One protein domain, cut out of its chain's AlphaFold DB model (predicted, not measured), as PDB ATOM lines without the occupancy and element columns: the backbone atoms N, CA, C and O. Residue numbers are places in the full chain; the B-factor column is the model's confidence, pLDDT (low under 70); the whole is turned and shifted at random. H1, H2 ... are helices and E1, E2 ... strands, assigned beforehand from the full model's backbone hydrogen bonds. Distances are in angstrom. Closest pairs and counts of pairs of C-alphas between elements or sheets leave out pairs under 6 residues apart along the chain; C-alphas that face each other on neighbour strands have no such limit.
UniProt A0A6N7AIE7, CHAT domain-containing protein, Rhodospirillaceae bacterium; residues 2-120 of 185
ATOM      1  N   GLU A   2      33.181 -13.955 -22.579       63.09
ATOM      2  CA  GLU A   2      34.135 -14.009 -23.681       63.09
ATOM      3  C   GLU A   2      35.301 -13.080 -23.329       63.09
ATOM      4  O   GLU A   2      35.081 -11.931 -22.947       63.09
ATOM      5  N   THR A   3      36.528 -13.596 -23.373       77.00
ATOM      6  CA  THR A   3      37.739 -12.826 -23.075       77.00
ATOM      7  C   THR A   3      38.570 -12.765 -24.342       77.00
ATOM      8  O   THR A   3      39.014 -13.802 -24.831       77.00
ATOM      9  N   SER A   4      38.811 -11.557 -24.843       85.69
ATOM     10  CA  SER A   4      39.699 -11.324 -25.980       85.69
ATOM     11  C   SER A   4      40.961 -10.618 -25.520       85.69
ATOM     12  O   SER A   4      40.898  -9.579 -24.868       85.69
ATOM     13  N   LEU A   5      42.111 -11.195 -25.863       89.88
ATOM     14  CA  LEU A   5      43.424 -10.648 -25.545       89.88
ATOM     15  C   LEU A   5      44.180 -10.346 -26.840       89.88
ATOM     16  O   LEU A   5      44.495 -11.246 -27.627       89.88
ATOM     17  N   ILE A   6      44.475  -9.066 -27.040       90.06
ATOM     18  CA  ILE A   6      45.162  -8.530 -28.213       90.06
ATOM     19  C   ILE A   6      46.490  -7.966 -27.722       90.06
ATOM     20  O   ILE A   6      46.516  -7.127 -26.830       90.06
ATOM     21  N   LEU A   7      47.591  -8.471 -28.270       90.50
ATOM     22  CA  LEU A   7      48.939  -8.154 -27.808       90.50
ATOM     23  C   LEU A   7      49.841  -7.856 -28.994       90.50
ATOM     24  O   LEU A   7      49.655  -8.445 -30.064       90.50
ATOM     25  N   ARG A   8      50.861  -7.031 -28.731       89.31
ATOM     26  CA  ARG A   8      51.963  -6.731 -29.651       89.31
ATOM     27  C   ARG A   8      51.432  -6.351 -31.030       89.31
ATOM     28  O   ARG A   8      50.536  -5.521 -31.106       89.31
ATOM     29  N   GLU A   9      51.901  -7.018 -32.079       87.81
ATOM     30  CA  GLU A   9      51.655  -6.675 -33.474       87.81
ATOM     31  C   GLU A   9      50.168  -6.723 -33.851       87.81
ATOM     32  O   GLU A   9      49.745  -6.119 -34.832       87.81
ATOM     33  N   ARG A  10      49.349  -7.424 -33.055       89.06
ATOM     34  CA  ARG A  10      47.896  -7.488 -33.254       89.06
ATOM     35  C   ARG A  10      47.151  -6.293 -32.665       89.06
ATOM     36  O   ARG A  10      45.991  -6.094 -33.007       89.06
ATOM     37  N   ALA A  11      47.760  -5.529 -31.759       92.00
ATOM     38  CA  ALA A  11      47.162  -4.327 -31.188       92.00
ATOM     39  C   ALA A  11      47.318  -3.168 -32.176       92.00
ATOM     40  O   ALA A  11      48.160  -2.304 -31.969       92.00
ATOM     41  N   SER A  12      46.550  -3.197 -33.264       93.69
ATOM     42  CA  SER A  12      46.545  -2.200 -34.339       93.69
ATOM     43  C   SER A  12      45.197  -1.491 -34.428       93.69
ATOM     44  O   SER A  12      44.172  -2.029 -33.993       93.69
ATOM     45  N   GLU A  13      45.172  -0.291 -35.008       94.62
ATOM     46  CA  GLU A  13      43.932   0.481 -35.111       94.62
ATOM     47  C   GLU A  13      42.824  -0.234 -35.888       94.62
ATOM     48  O   GLU A  13      41.715  -0.282 -35.363       94.62
ATOM     49  N   PRO A  14      43.056  -0.866 -37.060       93.38
ATOM     50  CA  PRO A  14      41.972  -1.512 -37.801       93.38
ATOM     51  C   PRO A  14      41.318  -2.641 -37.004       93.38
ATOM     52  O   PRO A  14      40.119  -2.907 -37.124       93.38
ATOM     53  N   LEU A  15      42.101  -3.301 -36.148       92.94
ATOM     54  CA  LEU A  15      41.589  -4.360 -35.300       92.94
ATOM     55  C   LEU A  15      40.655  -3.790 -34.223       92.94
ATOM     56  O   LEU A  15      39.568  -4.331 -34.023       92.94
ATOM     57  N   VAL A  16      41.032  -2.678 -33.586       92.81
ATOM     58  CA  VAL A  16      40.194  -1.986 -32.589       92.81
ATOM     59  C   VAL A  16      38.974  -1.314 -33.231       92.81
ATOM     60  O   VAL A  16      37.877  -1.427 -32.690       92.81
ATOM     61  N   LYS A  17      39.148  -0.643 -34.375       93.75
ATOM     62  CA  LYS A  17      38.102   0.135 -35.056       93.75
ATOM     63  C   LYS A  17      37.053  -0.755 -35.719       93.75
ATOM     64  O   LYS A  17      35.862  -0.473 -35.603       93.75
ATOM     65  N   HIS A  18      37.478  -1.841 -36.372       92.00
ATOM     66  CA  HIS A  18      36.610  -2.574 -37.306       92.00
ATOM     67  C   HIS A  18      36.427  -4.054 -36.982       92.00
ATOM     68  O   HIS A  18      35.401  -4.631 -37.332       92.00
ATOM     69  N   THR A  19      37.415  -4.701 -36.359       89.06
ATOM     70  CA  THR A  19      37.416  -6.172 -36.235       89.06
ATOM     71  C   THR A  19      36.826  -6.648 -34.917       89.06
ATOM     72  O   THR A  19      36.077  -7.625 -34.879       89.06
ATOM     73  N   VAL A  20      37.182  -5.991 -33.817       89.56
ATOM     74  CA  VAL A  20      36.737  -6.400 -32.487       89.56
ATOM     75  C   VAL A  20      35.360  -5.800 -32.221       89.56
ATOM     76  O   VAL A  20      35.218  -4.578 -32.249       89.56
ATOM     77  N   PRO A  21      34.341  -6.614 -31.892       90.88
ATOM     78  CA  PRO A  21      33.028  -6.103 -31.523       90.88
ATOM     79  C   PRO A  21      33.079  -5.542 -30.094       90.88
ATOM     80  O   PRO A  21      32.600  -6.168 -29.148       90.88
ATOM     81  N   LEU A  22      33.691  -4.367 -29.915       92.06
ATOM     82  CA  LEU A  22      33.934  -3.763 -28.598       92.06
ATOM     83  C   LEU A  22      32.647  -3.581 -27.774       92.06
ATOM     84  O   LEU A  22      32.684  -3.659 -26.548       92.06
ATOM     85  N   GLY A  23      31.494  -3.429 -28.434       92.50
ATOM     86  CA  GLY A  23      30.179  -3.356 -27.795       92.50
ATOM     87  C   GLY A  23      29.741  -4.624 -27.050       92.50
ATOM     88  O   GLY A  23      28.782  -4.570 -26.285       92.50
ATOM     89  N   HIS A  24      30.420  -5.760 -27.234       93.44
ATOM     90  CA  HIS A  24      30.129  -7.006 -26.511       93.44
ATOM     91  C   HIS A  24      30.868  -7.119 -25.167       93.44
ATOM     92  O   HIS A  24      30.603  -8.045 -24.398       93.44
ATOM     93  N   TYR A  25      31.784  -6.196 -24.865       92.81
ATOM     94  CA  TYR A  25      32.619  -6.258 -23.668       92.81
ATOM     95  C   TYR A  25      32.159  -5.246 -22.619       92.81
ATOM     96  O   TYR A  25      32.073  -4.048 -22.876       92.81
ATOM     97  N   GLN A  26      31.920  -5.728 -21.396       90.94
ATOM     98  CA  GLN A  26      31.621  -4.869 -20.243       90.94
ATOM     99  C   GLN A  26      32.863  -4.130 -19.734       90.94
ATOM    100  O   GLN A  26      32.745  -3.062 -19.139       90.94
ATOM    101  N   VAL A  27      34.049  -4.700 -19.958       91.81
ATOM    102  CA  VAL A  27      35.330  -4.115 -19.566       91.81
ATOM    103  C   VAL A  27      36.254  -4.109 -20.773       91.81
ATOM    104  O   VAL A  27      36.484  -5.157 -21.374       91.81
ATOM    105  N   VAL A  28      36.808  -2.943 -21.099       94.31
ATOM    106  CA  VAL A  28      37.829  -2.786 -22.145       94.31
ATOM    107  C   VAL A  28      39.065  -2.155 -21.515       94.31
ATOM    108  O   VAL A  28      38.973  -1.110 -20.880       94.31
ATOM    109  N   ALA A  29      40.227  -2.781 -21.664       92.88
ATOM    110  CA  ALA A  29      41.471  -2.277 -21.092       92.88
ATOM    111  C   ALA A  29      42.488  -1.984 -22.197       92.88
ATOM    112  O   ALA A  29      42.796  -2.857 -23.007       92.88
ATOM    113  N   PHE A  30      43.033  -0.771 -22.187       92.12
ATOM    114  CA  PHE A  30      44.149  -0.352 -23.026       92.12
ATOM    115  C   PHE A  30      45.391  -0.207 -22.147       92.12
ATOM    116  O   PHE A  30      45.424   0.622 -21.238       92.12
ATOM    117  N   ALA A  31      46.405  -1.031 -22.405       89.19
ATOM    118  CA  ALA A  31      47.713  -0.974 -21.755       89.19
ATOM    119  C   ALA A  31      48.761  -0.548 -22.783       89.19
ATOM    120  O   ALA A  31      49.480  -1.372 -23.346       89.19
ATOM    121  N   THR A  32      48.759   0.745 -23.088       88.31
ATOM    122  CA  THR A  32      49.531   1.349 -24.177       88.31
ATOM    123  C   THR A  32      50.129   2.681 -23.720       88.31
ATOM    124  O   THR A  32      49.957   3.089 -22.573       88.31
ATOM    125  N   HIS A  33      50.837   3.384 -24.604       86.31
ATOM    126  CA  HIS A  33      51.199   4.776 -24.345       86.31
ATOM    127  C   HIS A  33      50.058   5.710 -24.758       86.31
ATOM    128  O   HIS A  33      49.389   5.473 -25.764       86.31
ATOM    129  N   GLY A  34      49.840   6.758 -23.967       85.94
ATOM    130  CA  GLY A  34      48.952   7.869 -24.299       85.94
ATOM    131  C   GLY A  34      49.794   9.063 -24.717       85.94
ATOM    132  O   GLY A  34      50.850   9.295 -24.128       85.94
ATOM    133  N   LEU A  35      49.330   9.784 -25.728       85.12
ATOM    134  CA  LEU A  35      49.964  10.983 -26.256       85.12
ATOM    135  C   LEU A  35      49.044  12.172 -26.017       85.12
ATOM    136  O   LEU A  35      47.842  12.094 -26.294       85.12
ATOM    137  N   MET A  36      49.600  13.275 -25.523       84.31
ATOM    138  CA  MET A  36      48.896  14.552 -25.511       84.31
ATOM    139  C   MET A  36      48.953  15.211 -26.892       84.31
ATOM    140  O   MET A  36      49.878  15.001 -27.680       84.31
ATOM    141  N   ALA A  37      47.961  16.052 -27.168       82.50
ATOM    142  CA  ALA A  37      47.944  16.868 -28.372       82.50
ATOM    143  C   ALA A  37      49.221  17.718 -28.482       82.50
ATOM    144  O   ALA A  37      49.644  18.359 -27.516       82.50
ATOM    145  N   GLY A  38      49.834  17.728 -29.666       81.00
ATOM    146  CA  GLY A  38      51.067  18.468 -29.929       81.00
ATOM    147  C   GLY A  38      52.360  17.801 -29.446       81.00
ATOM    148  O   GLY A  38      53.426  18.358 -29.703       81.00
ATOM    149  N   GLU A  39      52.318  16.623 -28.808       79.88
ATOM    150  CA  GLU A  39      53.540  15.844 -28.524       79.88
ATOM    151  C   GLU A  39      54.210  15.340 -29.809       79.88
ATOM    152  O   GLU A  39      55.437  15.271 -29.886       79.88
ATOM    153  N   ILE A  40      53.408  15.033 -30.833       80.44
ATOM    154  CA  ILE A  40      53.886  14.702 -32.175       80.44
ATOM    155  C   ILE A  40      53.677  15.922 -33.087       80.44
ATOM    156  O   ILE A  40      52.547  16.404 -33.218       80.44
ATOM    157  N   PRO A  41      54.733  16.427 -33.755       78.12
ATOM    158  CA  PRO A  41      54.602  17.517 -34.714       78.12
ATOM    159  C   PRO A  41      53.575  17.193 -35.805       78.12
ATOM    160  O   PRO A  41      53.693  16.186 -36.497       78.12
ATOM    161  N   GLY A  42      52.581  18.066 -35.974       78.19
ATOM    162  CA  GLY A  42      51.513  17.887 -36.965       78.19
ATOM    163  C   GLY A  42      50.312  17.070 -36.481       78.19
ATOM    164  O   GLY A  42      49.345  16.957 -37.230       78.19
ATOM    165  N   PHE A  43      50.325  16.568 -35.241       79.69
ATOM    166  CA  PHE A  43      49.201  15.853 -34.638       79.69
ATOM    167  C   PHE A  43      48.577  16.686 -33.511       79.69
ATOM    168  O   PHE A  43      49.206  16.964 -32.487       79.69
ATOM    169  N   ALA A  44      47.345  17.144 -33.732       82.12
ATOM    170  CA  ALA A  44      46.710  18.191 -32.928       82.12
ATOM    171  C   ALA A  44      45.633  17.679 -31.956       82.12
ATOM    172  O   ALA A  44      44.897  18.482 -31.393       82.12
ATOM    173  N   GLU A  45      45.535  16.367 -31.751       87.06
ATOM    174  CA  GLU A  45      44.611  15.760 -30.792       87.06
ATOM    175  C   GLU A  45      45.325  14.691 -29.947       87.06
ATOM    176  O   GLU A  45      46.422  14.268 -30.309       87.06
ATOM    177  N   PRO A  46      44.785  14.277 -28.788       89.75
ATOM    178  CA  PRO A  46      45.389  13.202 -28.013       89.75
ATOM    179  C   PRO A  46      45.056  11.827 -28.612       89.75
ATOM    180  O   PRO A  46      44.000  11.642 -29.218       89.75
ATOM    181  N   ALA A  47      45.938  10.847 -28.414       92.00
ATOM    182  CA  ALA A  47      45.796   9.506 -28.988       92.00
ATOM    183  C   ALA A  47      46.350   8.404 -28.077       92.00
ATOM    184  O   ALA A  47      47.151   8.656 -27.173       92.00
ATOM    185  N   LEU A  48      45.942   7.163 -28.345       92.44
ATOM    186  CA  LEU A  48      46.598   5.964 -27.830       92.44
ATOM    187  C   LEU A  48      47.531   5.393 -28.899       92.44
ATOM    188  O   LEU A  48      47.106   5.122 -30.020       92.44
ATOM    189  N   LEU A  49      48.791   5.161 -28.535       92.25
ATOM    190  CA  LEU A  49      49.772   4.544 -29.422       92.25
ATOM    191  C   LEU A  49      49.519   3.035 -29.520       92.25
ATOM    192  O   LEU A  49      49.617   2.309 -28.528       92.25
ATOM    193  N   LEU A  50      49.212   2.577 -30.725       93.69
ATOM    194  CA  LEU A  50      49.057   1.183 -31.118       93.69
ATOM    195  C   LEU A  50      50.244   0.746 -31.986       93.69
ATOM    196  O   LEU A  50      51.197   1.496 -32.195       93.69
ATOM    197  N   THR A  51      50.230  -0.498 -32.459       93.19
ATOM    198  CA  THR A  51      51.261  -0.984 -33.380       93.19
ATOM    199  C   THR A  51      51.100  -0.284 -34.731       93.19
ATOM    200  O   THR A  51      50.068  -0.490 -35.378       93.19
ATOM    201  N   PRO A  52      52.105   0.488 -35.186       92.06
ATOM    202  CA  PRO A  52      52.066   1.114 -36.498       92.06
ATOM    203  C   PRO A  52      52.229   0.065 -37.611       92.06
ATOM    204  O   PRO A  52      52.915  -0.943 -37.415       92.06
ATOM    205  N   PRO A  53      51.631   0.278 -38.794       92.44
ATOM    206  CA  PRO A  53      51.899  -0.552 -39.964       92.44
ATOM    207  C   PRO A  53      53.265  -0.227 -40.587       92.44
ATOM    208  O   PRO A  53      53.838   0.831 -40.338       92.44
ATOM    209  N   ASP A  54      53.741  -1.091 -41.491       91.19
ATOM    210  CA  ASP A  54      54.953  -0.826 -42.288       91.19
ATOM    211  C   ASP A  54      54.837   0.464 -43.119       91.19
ATOM    212  O   ASP A  54      55.825   1.157 -43.362       91.19
ATOM    213  N   GLN A  55      53.619   0.784 -43.572       91.19
ATOM    214  CA  GLN A  55      53.286   2.028 -44.258       91.19
ATOM    215  C   GLN A  55      51.985   2.595 -43.700       91.19
ATOM    216  O   GLN A  55      50.931   1.957 -43.796       91.19
ATOM    217  N   ALA A  56      52.074   3.798 -43.133       91.25
ATOM    218  CA  ALA A  56      50.923   4.522 -42.617       91.25
ATOM    219  C   ALA A  56      49.933   4.854 -43.740       91.25
ATOM    220  O   ALA A  56      50.314   5.193 -44.864       91.25
ATOM    221  N   ASN A  57      48.649   4.767 -43.422       91.31
ATOM    222  CA  ASN A  57      47.553   5.167 -44.291       91.31
ATOM    223  C   ASN A  57      46.426   5.785 -43.440       91.31
ATOM    224  O   ASN A  57      46.473   5.672 -42.220       91.31
ATOM    225  N   PRO A  58      45.405   6.415 -44.050       87.81
ATOM    226  CA  PRO A  58      44.350   7.093 -43.291       87.81
ATOM    227  C   PRO A  58      43.523   6.208 -42.343       87.81
ATOM    228  O   PRO A  58      42.797   6.748 -41.521       87.81
ATOM    229  N   ASP A  59      43.570   4.880 -42.481       89.25
ATOM    230  CA  ASP A  59      42.885   3.935 -41.587       89.25
ATOM    231  C   ASP A  59      43.825   3.317 -40.537       89.25
ATOM    232  O   ASP A  59      43.355   2.682 -39.595       89.25
ATOM    233  N   ASN A  60      45.142   3.468 -40.682       93.38
ATOM    234  CA  ASN A  60      46.124   2.954 -39.732       93.38
ATOM    235  C   ASN A  60      47.432   3.746 -39.845       93.38
ATOM    236  O   ASN A  60      48.199   3.556 -40.796       93.38
ATOM    237  N   ASP A  61      47.702   4.600 -38.874       91.88
ATOM    238  CA  ASP A  61      48.956   5.333 -38.696       91.88
ATOM    239  C   ASP A  61      49.669   4.979 -37.371       91.88
ATOM    240  O   ASP A  61      50.760   5.472 -37.085       91.88
ATOM    241  N   GLY A  62      49.108   4.037 -36.611       92.88
ATOM    242  CA  GLY A  62      49.530   3.628 -35.281       92.88
ATOM    243  C   GLY A  62      48.946   4.480 -34.152       92.88
ATOM    244  O   GLY A  62      49.252   4.199 -32.992       92.88
ATOM    245  N   LEU A  63      48.129   5.496 -34.429       93.50
ATOM    246  CA  LEU A  63      47.612   6.442 -33.444       93.50
ATOM    247  C   LEU A  63      46.091   6.366 -33.390       93.50
ATOM    248  O   LEU A  63      45.396   7.013 -34.158       93.50
ATOM    249  N   LEU A  64      45.559   5.649 -32.399       94.25
ATOM    250  CA  LEU A  64      44.119   5.644 -32.166       94.25
ATOM    251  C   LEU A  64      43.700   6.991 -31.557       94.25
ATOM    252  O   LEU A  64      43.818   7.202 -30.342       94.25
ATOM    253  N   ALA A  65      43.258   7.907 -32.411       93.44
ATOM    254  CA  ALA A  65      43.028   9.304 -32.073       93.44
ATOM    255  C   ALA A  65      41.729   9.507 -31.281       93.44
ATOM    256  O   ALA A  65      40.789   8.718 -31.381       93.44
ATOM    257  N   ALA A  66      41.628  10.585 -30.498       92.50
ATOM    258  CA  ALA A  66      40.411  10.896 -29.744       92.50
ATOM    259  C   ALA A  66      39.166  11.003 -30.648       92.50
ATOM    260  O   ALA A  66      38.097  10.500 -30.291       92.50
ATOM    261  N   SER A  67      39.300  11.603 -31.830       92.75
ATOM    262  CA  SER A  67      38.244  11.703 -32.839       92.75
ATOM    263  C   SER A  67      37.769  10.338 -33.349       92.75
ATOM    264  O   SER A  67      36.570  10.145 -33.554       92.75
ATOM    265  N   GLU A  68      38.674   9.369 -33.484       94.44
ATOM    266  CA  GLU A  68      38.362   7.996 -33.883       94.44
ATOM    267  C   GLU A  68      37.755   7.194 -32.733       94.44
ATOM    268  O   GLU A  68      36.760   6.491 -32.918       94.44
ATOM    269  N   ILE A  69      38.301   7.348 -31.520       95.75
ATOM    270  CA  ILE A  69      37.768   6.735 -30.300       95.75
ATOM    271  C   ILE A  69      36.306   7.131 -30.125       95.75
ATOM    272  O   ILE A  69      35.474   6.266 -29.871       95.75
ATOM    273  N   ALA A  70      35.972   8.407 -30.328       94.88
ATOM    274  CA  ALA A  70      34.604   8.908 -30.215       94.88
ATOM    275  C   ALA A  70      33.614   8.243 -31.194       94.88
ATOM    276  O   ALA A  70      32.404   8.298 -30.967       94.88
ATOM    277  N   GLN A  71      34.097   7.611 -32.269       95.25
ATOM    278  CA  GLN A  71      33.266   6.900 -33.244       95.25
ATOM    279  C   GLN A  71      33.067   5.416 -32.911       95.25
ATOM    280  O   GLN A  71      32.139   4.799 -33.454       95.25
ATOM    281  N   LEU A  72      33.878   4.853 -32.007       95.75
ATOM    282  CA  LEU A  72      33.753   3.466 -31.562       95.75
ATOM    283  C   LEU A  72      32.363   3.200 -30.968       95.75
ATOM    284  O   LEU A  72      31.688   4.089 -30.446       95.75
ATOM    285  N   LYS A  73      31.929   1.940 -31.043       94.81
ATOM    286  CA  LYS A  73      30.655   1.476 -30.476       94.81
ATOM    287  C   LYS A  73      30.921   0.631 -29.242       94.81
ATOM    288  O   LYS A  73      31.087  -0.584 -29.338       94.81
ATOM    289  N   LEU A  74      30.987   1.284 -28.087       94.69
ATOM    290  CA  LEU A  74      31.161   0.645 -26.788       94.69
ATOM    291  C   LEU A  74      29.812   0.480 -26.083       94.69
ATOM    292  O   LEU A  74      28.902   1.292 -26.217       94.69
ATOM    293  N   ASN A  75      29.727  -0.564 -25.269       92.50
ATOM    294  CA  ASN A  75      28.733  -0.712 -24.205       92.50
ATOM    295  C   ASN A  75      29.463  -1.092 -22.905       92.50
ATOM    296  O   ASN A  75      29.038  -1.957 -22.137       92.50
ATOM    297  N   ALA A  76      30.644  -0.498 -22.721       92.25
ATOM    298  CA  ALA A  76      31.549  -0.847 -21.647       92.25
ATOM    299  C   ALA A  76      31.078  -0.190 -20.350       92.25
ATOM    300  O   ALA A  76      30.936   1.029 -20.246       92.25
ATOM    301  N   GLU A  77      30.883  -1.001 -19.320       90.50
ATOM    302  CA  GLU A  77      30.678  -0.506 -17.964       90.50
ATOM    303  C   GLU A  77      31.932   0.178 -17.430       90.50
ATOM    304  O   GLU A  77      31.837   1.053 -16.567       90.50
ATOM    305  N   TRP A  78      33.096  -0.237 -17.931       91.38
ATOM    306  CA  TRP A  78      34.371   0.303 -17.513       91.38
ATOM    307  C   TRP A  78      35.424   0.219 -18.620       91.38
ATOM    308  O   TRP A  78      35.692  -0.857 -19.155       91.38
ATOM    309  N   VAL A  79      36.068   1.343 -18.931       94.44
ATOM    310  CA  VAL A  79      37.309   1.362 -19.715       94.44
ATOM    311  C   VAL A  79      38.486   1.672 -18.795       94.44
ATOM    312  O   VAL A  79      38.434   2.605 -17.996       94.44
ATOM    313  N   ILE A  80      39.559   0.895 -18.902       92.25
ATOM    314  CA  ILE A  80      40.799   1.107 -18.152       92.25
ATOM    315  C   ILE A  80      41.863   1.615 -19.114       92.25
ATOM    316  O   ILE A  80      42.221   0.915 -20.059       92.25
ATOM    317  N   LEU A  81      42.385   2.811 -18.857       90.00
ATOM    318  CA  LEU A  81      43.478   3.398 -19.617       90.00
ATOM    319  C   LEU A  81      44.756   3.343 -18.779       90.00
ATOM    320  O   LEU A  81      45.077   4.257 -18.022       90.00
ATOM    321  N   SER A  82      45.504   2.253 -18.933       82.00
ATOM    322  CA  SER A  82      46.863   2.111 -18.406       82.00
ATOM    323  C   SER A  82      47.849   2.834 -19.330       82.00
ATOM    324  O   SER A  82      48.751   2.224 -19.899       82.00
ATOM    325  N   ALA A  83      47.629   4.135 -19.495       74.75
ATOM    326  CA  ALA A  83      48.409   5.042 -20.320       74.75
ATOM    327  C   ALA A  83      48.597   6.364 -19.565       74.75
ATOM    328  O   ALA A  83      47.698   6.809 -18.839       74.75
ATOM    329  N   CYS A  84      49.773   6.972 -19.721       76.00
ATOM    330  CA  CYS A  84      50.137   8.243 -19.097       76.00
ATOM    331  C   CYS A  84      49.225   9.381 -19.578       76.00
ATOM    332  O   CYS A  84      48.814   9.385 -20.736       76.00
ATOM    333  N   ASN A  85      48.956  10.362 -18.708       74.25
ATOM    334  CA  ASN A  85      48.271  11.620 -19.049       74.25
ATOM    335  C   ASN A  85      46.888  11.438 -19.705       74.25
ATOM    336  O   ASN A  85      46.405  12.307 -20.424       74.25
ATOM    337  N   THR A  86      46.210  10.322 -19.450       70.94
ATOM    338  CA  THR A  86      44.894  10.033 -20.045       70.94
ATOM    339  C   THR A  86      43.776  10.908 -19.483       70.94
ATOM    340  O   THR A  86      42.701  10.989 -20.078       70.94
ATOM    341  N   ALA A  87      44.041  11.606 -18.374       66.69
ATOM    342  CA  ALA A  87      43.178  12.643 -17.826       66.69
ATOM    343  C   ALA A  87      43.470  14.066 -18.352       66.69
ATOM    344  O   ALA A  87      42.858  15.027 -17.878       66.69
ATOM    345  N   ALA A  88      44.411  14.230 -19.287       72.06
ATOM    346  CA  ALA A  88      44.791  15.537 -19.816       72.06
ATOM    347  C   ALA A  88      43.691  16.180 -20.686       72.06
ATOM    348  O   ALA A  88      42.731  15.533 -21.121       72.06
ATOM    349  N   ALA A  89      43.843  17.484 -20.912       72.75
ATOM    350  CA  ALA A  89      43.023  18.258 -21.836       72.75
ATOM    351  C   ALA A  89      43.251  17.828 -23.299       72.75
ATOM    352  O   ALA A  89      44.264  17.215 -23.634       72.75
ATOM    353  N   ASP A  90      42.327  18.194 -24.183       75.38
ATOM    354  CA  ASP A  90      42.395  17.933 -25.632       75.38
ATOM    355  C   ASP A  90      43.473  18.737 -26.386       75.38
ATOM    356  O   ASP A  90      43.635  18.554 -27.589       75.38
ATOM    357  N   GLY A  91      44.220  19.602 -25.696       74.12
ATOM    358  CA  GLY A  91      45.262  20.447 -26.284       74.12
ATOM    359  C   GLY A  91      44.800  21.831 -26.719       74.12
ATOM    360  O   GLY A  91      45.637  22.661 -27.078       74.12
ATOM    361  N   THR A  92      43.499  22.125 -26.665       76.94
ATOM    362  CA  THR A  92      43.019  23.480 -26.939       76.94
ATOM    363  C   THR A  92      43.386  24.428 -25.784       76.94
ATOM    364  O   THR A  92      43.343  24.038 -24.612       76.94
ATOM    365  N   PRO A  93      43.789  25.685 -26.063       72.25
ATOM    366  CA  PRO A  93      44.140  26.632 -25.008       72.25
ATOM    367  C   PRO A  93      42.977  26.852 -24.034       72.25
ATOM    368  O   PRO A  93      41.910  27.318 -24.424       72.25
ATOM    369  N   GLY A  94      43.204  26.542 -22.757       70.44
ATOM    370  CA  GLY A  94      42.192  26.677 -21.709       70.44
ATOM    371  C   GLY A  94      41.181  25.528 -21.633       70.44
ATOM    372  O   GLY A  94      40.208  25.662 -20.895       70.44
ATOM    373  N   ALA A  95      41.392  24.419 -22.350       73.06
ATOM    374  CA  ALA A  95      40.553  23.238 -22.190       73.06
ATOM    375  C   ALA A  95      40.602  22.671 -20.768       73.06
ATOM    376  O   ALA A  95      41.634  22.666 -20.091       73.06
ATOM    377  N   GLU A  96      39.453  22.153 -20.343       69.44
ATOM    378  CA  GLU A  96      39.308  21.452 -19.077       69.44
ATOM    379  C   GLU A  96      40.098  20.133 -19.091       69.44
ATOM    380  O   GLU A  96      40.225  19.461 -20.118       69.44
ATOM    381  N   GLY A  97      40.598  19.718 -17.922       65.31
ATOM    382  CA  GLY A  97      41.079  18.345 -17.753       65.31
ATOM    383  C   GLY A  97      39.972  17.352 -18.118       65.31
ATOM    384  O   GLY A  97      38.796  17.637 -17.909       65.31
ATOM    385  N   LEU A  98      40.343  16.187 -18.656       72.75
ATOM    386  CA  LEU A  98      39.439  15.156 -19.191       72.75
ATOM    387  C   LEU A  98      38.761  15.490 -20.532       72.75
ATOM    388  O   LEU A  98      38.041  14.634 -21.053       72.75
ATOM    389  N   SER A  99      38.984  16.665 -21.135       71.44
ATOM    390  CA  SER A  99      38.347  17.010 -22.418       71.44
ATOM    391  C   SER A  99      38.882  16.218 -23.622       71.44
ATOM    392  O   SER A  99      38.210  16.175 -24.651       71.44
ATOM    393  N   GLY A 100      40.042  15.561 -23.478       83.62
ATOM    394  CA  GLY A 100      40.687  14.726 -24.495       83.62
ATOM    395  C   GLY A 100      40.165  13.283 -24.549       83.62
ATOM    396  O   GLY A 100      38.990  13.034 -24.817       83.62
ATOM    397  N   LEU A 101      41.047  12.309 -24.282       88.44
ATOM    398  CA  LEU A 101      40.736  10.872 -24.386       88.44
ATOM    399  C   LEU A 101      39.528  10.453 -23.542       88.44
ATOM    400  O   LEU A 101      38.690   9.679 -24.002       88.44
ATOM    401  N   ALA A 102      39.405  10.974 -22.318       90.06
ATOM    402  CA  ALA A 102      38.296  10.618 -21.442       90.06
ATOM    403  C   ALA A 102      36.936  10.985 -22.066       90.06
ATOM    404  O   ALA A 102      36.038  10.144 -22.145       90.06
ATOM    405  N   LYS A 103      36.802  12.205 -22.597       90.75
ATOM    406  CA  LYS A 103      35.601  12.646 -23.317       90.75
ATOM    407  C   LYS A 103      35.295  11.764 -24.530       90.75
ATOM    408  O   LYS A 103      34.141  11.385 -24.722       90.75
ATOM    409  N   ALA A 104      36.311  11.396 -25.311       93.44
ATOM    410  CA  ALA A 104      36.147  10.514 -26.464       93.44
ATOM    411  C   ALA A 104      35.573   9.142 -26.075       93.44
ATOM    412  O   ALA A 104      34.605   8.683 -26.680       93.44
ATOM    413  N   PHE A 105      36.092   8.513 -25.015       95.50
ATOM    414  CA  PHE A 105      35.569   7.227 -24.543       95.50
ATOM    415  C   PHE A 105      34.144   7.317 -23.982       95.50
ATOM    416  O   PHE A 105      33.377   6.360 -24.116       95.50
ATOM    417  N   PHE A 106      33.759   8.445 -23.379       94.44
ATOM    418  CA  PHE A 106      32.364   8.666 -22.989       94.44
ATOM    419  C   PHE A 106      31.444   8.791 -24.208       94.44
ATOM    420  O   PHE A 106      30.393   8.152 -24.226       94.44
ATOM    421  N   TYR A 107      31.843   9.526 -25.255       94.44
ATOM    422  CA  TYR A 107      31.075   9.579 -26.508       94.44
ATOM    423  C   TYR A 107      30.936   8.213 -27.179       94.44
ATOM    424  O   TYR A 107      29.879   7.905 -27.726       94.44
ATOM    425  N   ALA A 108      31.968   7.379 -27.073       95.75
ATOM    426  CA  ALA A 108      31.966   6.020 -27.591       95.75
ATOM    427  C   ALA A 108      31.004   5.070 -26.848       95.75
ATOM    428  O   ALA A 108      30.734   3.979 -27.343       95.75
ATOM    429  N   GLY A 109      30.492   5.453 -25.669       94.44
ATOM    430  CA  GLY A 109      29.528   4.665 -24.889       94.44
ATOM    431  C   GLY A 109      30.081   4.019 -23.614       94.44
ATOM    432  O   GLY A 109      29.437   3.132 -23.053       94.44
ATOM    433  N   SER A 110      31.259   4.430 -23.133       95.19
ATOM    434  CA  SER A 110      31.750   3.999 -21.817       95.19
ATOM    435  C   SER A 110      30.943   4.627 -20.676       95.19
ATOM    436  O   SER A 110      30.596   5.805 -20.728       95.19
ATOM    437  N   ARG A 111      30.675   3.869 -19.606       94.12
ATOM    438  CA  ARG A 111      29.977   4.373 -18.403       94.12
ATOM    439  C   ARG A 111      30.925   4.916 -17.337       94.12
ATOM    440  O   ARG A 111      30.543   5.788 -16.556       94.12
ATOM    441  N   ALA A 112      32.134   4.371 -17.275       93.69
ATOM    442  CA  ALA A 112      33.157   4.776 -16.326       93.69
ATOM    443  C   ALA A 112      34.550   4.543 -16.909       93.69
ATOM    444  O   ALA A 112      34.762   3.611 -17.685       93.69
ATOM    445  N   LEU A 113      35.511   5.357 -16.493       94.06
ATOM    446  CA  LEU A 113      36.901   5.281 -16.925       94.06
ATOM    447  C   LEU A 113      37.820   5.195 -15.709       94.06
ATOM    448  O   LEU A 113      37.588   5.898 -14.730       94.06
ATOM    449  N   LEU A 114      38.866   4.373 -15.779       92.44
ATOM    450  CA  LEU A 114      40.053   4.521 -14.935       92.44
ATOM    451  C   LEU A 114      41.137   5.195 -15.773       92.44
ATOM    452  O   LEU A 114      41.591   4.616 -16.759       92.44
ATOM    453  N   VAL A 115      41.524   6.408 -15.388       90.69
ATOM    454  CA  VAL A 115      42.508   7.236 -16.103       90.69
ATOM    455  C   VAL A 115      43.630   7.666 -15.166       90.69
ATOM    456  O   VAL A 115      43.490   7.564 -13.946       90.69
ATOM    457  N   SER A 116      44.733   8.157 -15.731       86.94
ATOM    458  CA  SER A 116      45.885   8.665 -14.988       86.94
ATOM    459  C   SER A 116      46.161  10.145 -15.285       86.94
ATOM    460  O   SER A 116      46.040  10.605 -16.424       86.94
ATOM    461  N   HIS A 117      46.542  10.903 -14.256       81.94
ATOM    462  CA  HIS A 117      46.920  12.316 -14.381       81.94
ATOM    463  C   HIS A 117      48.360  12.540 -14.864       81.94
ATOM    464  O   HIS A 117      48.628  13.561 -15.485       81.94
ATOM    465  N   TRP A 118      49.278  11.621 -14.563       78.94
ATOM    466  CA  TRP A 118      50.704  11.713 -14.901       78.94
ATOM    467  C   TRP A 118      51.276  10.322 -15.210       78.94
ATOM    468  O   TRP A 118      50.554   9.334 -15.051       78.94
ATOM    469  N   PRO A 119      52.541  10.198 -15.663       77.81
ATOM    470  CA  PRO A 119      53.129   8.901 -15.969       77.81
ATOM    471  C   PRO A 119      53.126   7.924 -14.791       77.81
ATOM    472  O   PRO A 119      53.484   8.282 -13.670       77.81
ATOM    473  N   VAL A 120      52.744   6.675 -15.061       77.62
ATOM    474  CA  VAL A 120      52.576   5.620 -14.050       77.62
ATOM    475  C   VAL A 120      53.495   4.435 -14.320       77.62
ATOM    476  O   VAL A 120      53.798   4.117 -15.468       77.62
TER     477      VAL A 120
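This is residues 2 to 120 of the 185 residues of the protein "CHAT domain-containing protein" of Rhodospirillaceae bacterium (UniProt A0A6N7AIE7). Little regular structure is here: H3 lies over one face of a small parallel sheet, E1 E5 E6, and with H1 and H2 grazes a small meander, E2 E3 E4, each strand antiparallel to the last. Three named helices and six strands, a mixed class, hold 40 of 119 printed residues. It is compact, radius of gyration of the C-alphas 13.4 A, spanning 41 by 35 by 26 A.

Find C-alpha 13 at (43.932, 0.481, -35.111), where H1, 13 to 19, begins. Then come E1, 27 to 30; E2, 33 to 35; E3, 47 to 49; E4, 63 to 65; H2, 66 to 69; E5, 78 to 81; H3, 101 to 107; and E6, 112 to 116, 13.4 A long, ending at (45.885, 8.665, -14.988).

E5, H3 and E6 form a strand-helix-strand unit, parallel strands joined through a helix, its crossover right-handed; N 79 and O 112, 2.9 A, are within hydrogen-bond range. H2 touches H3, closest C-alphas 66 and 101, 5.4 A. H1 and H3 have every O i to N i+4 pair within range; H2 is too short.

The printed part has no cut; links E2 to E3, E3 to E4 and E5 to H3 are long. Residues 2, 87 and 96 to 97 have pLDDT under 70.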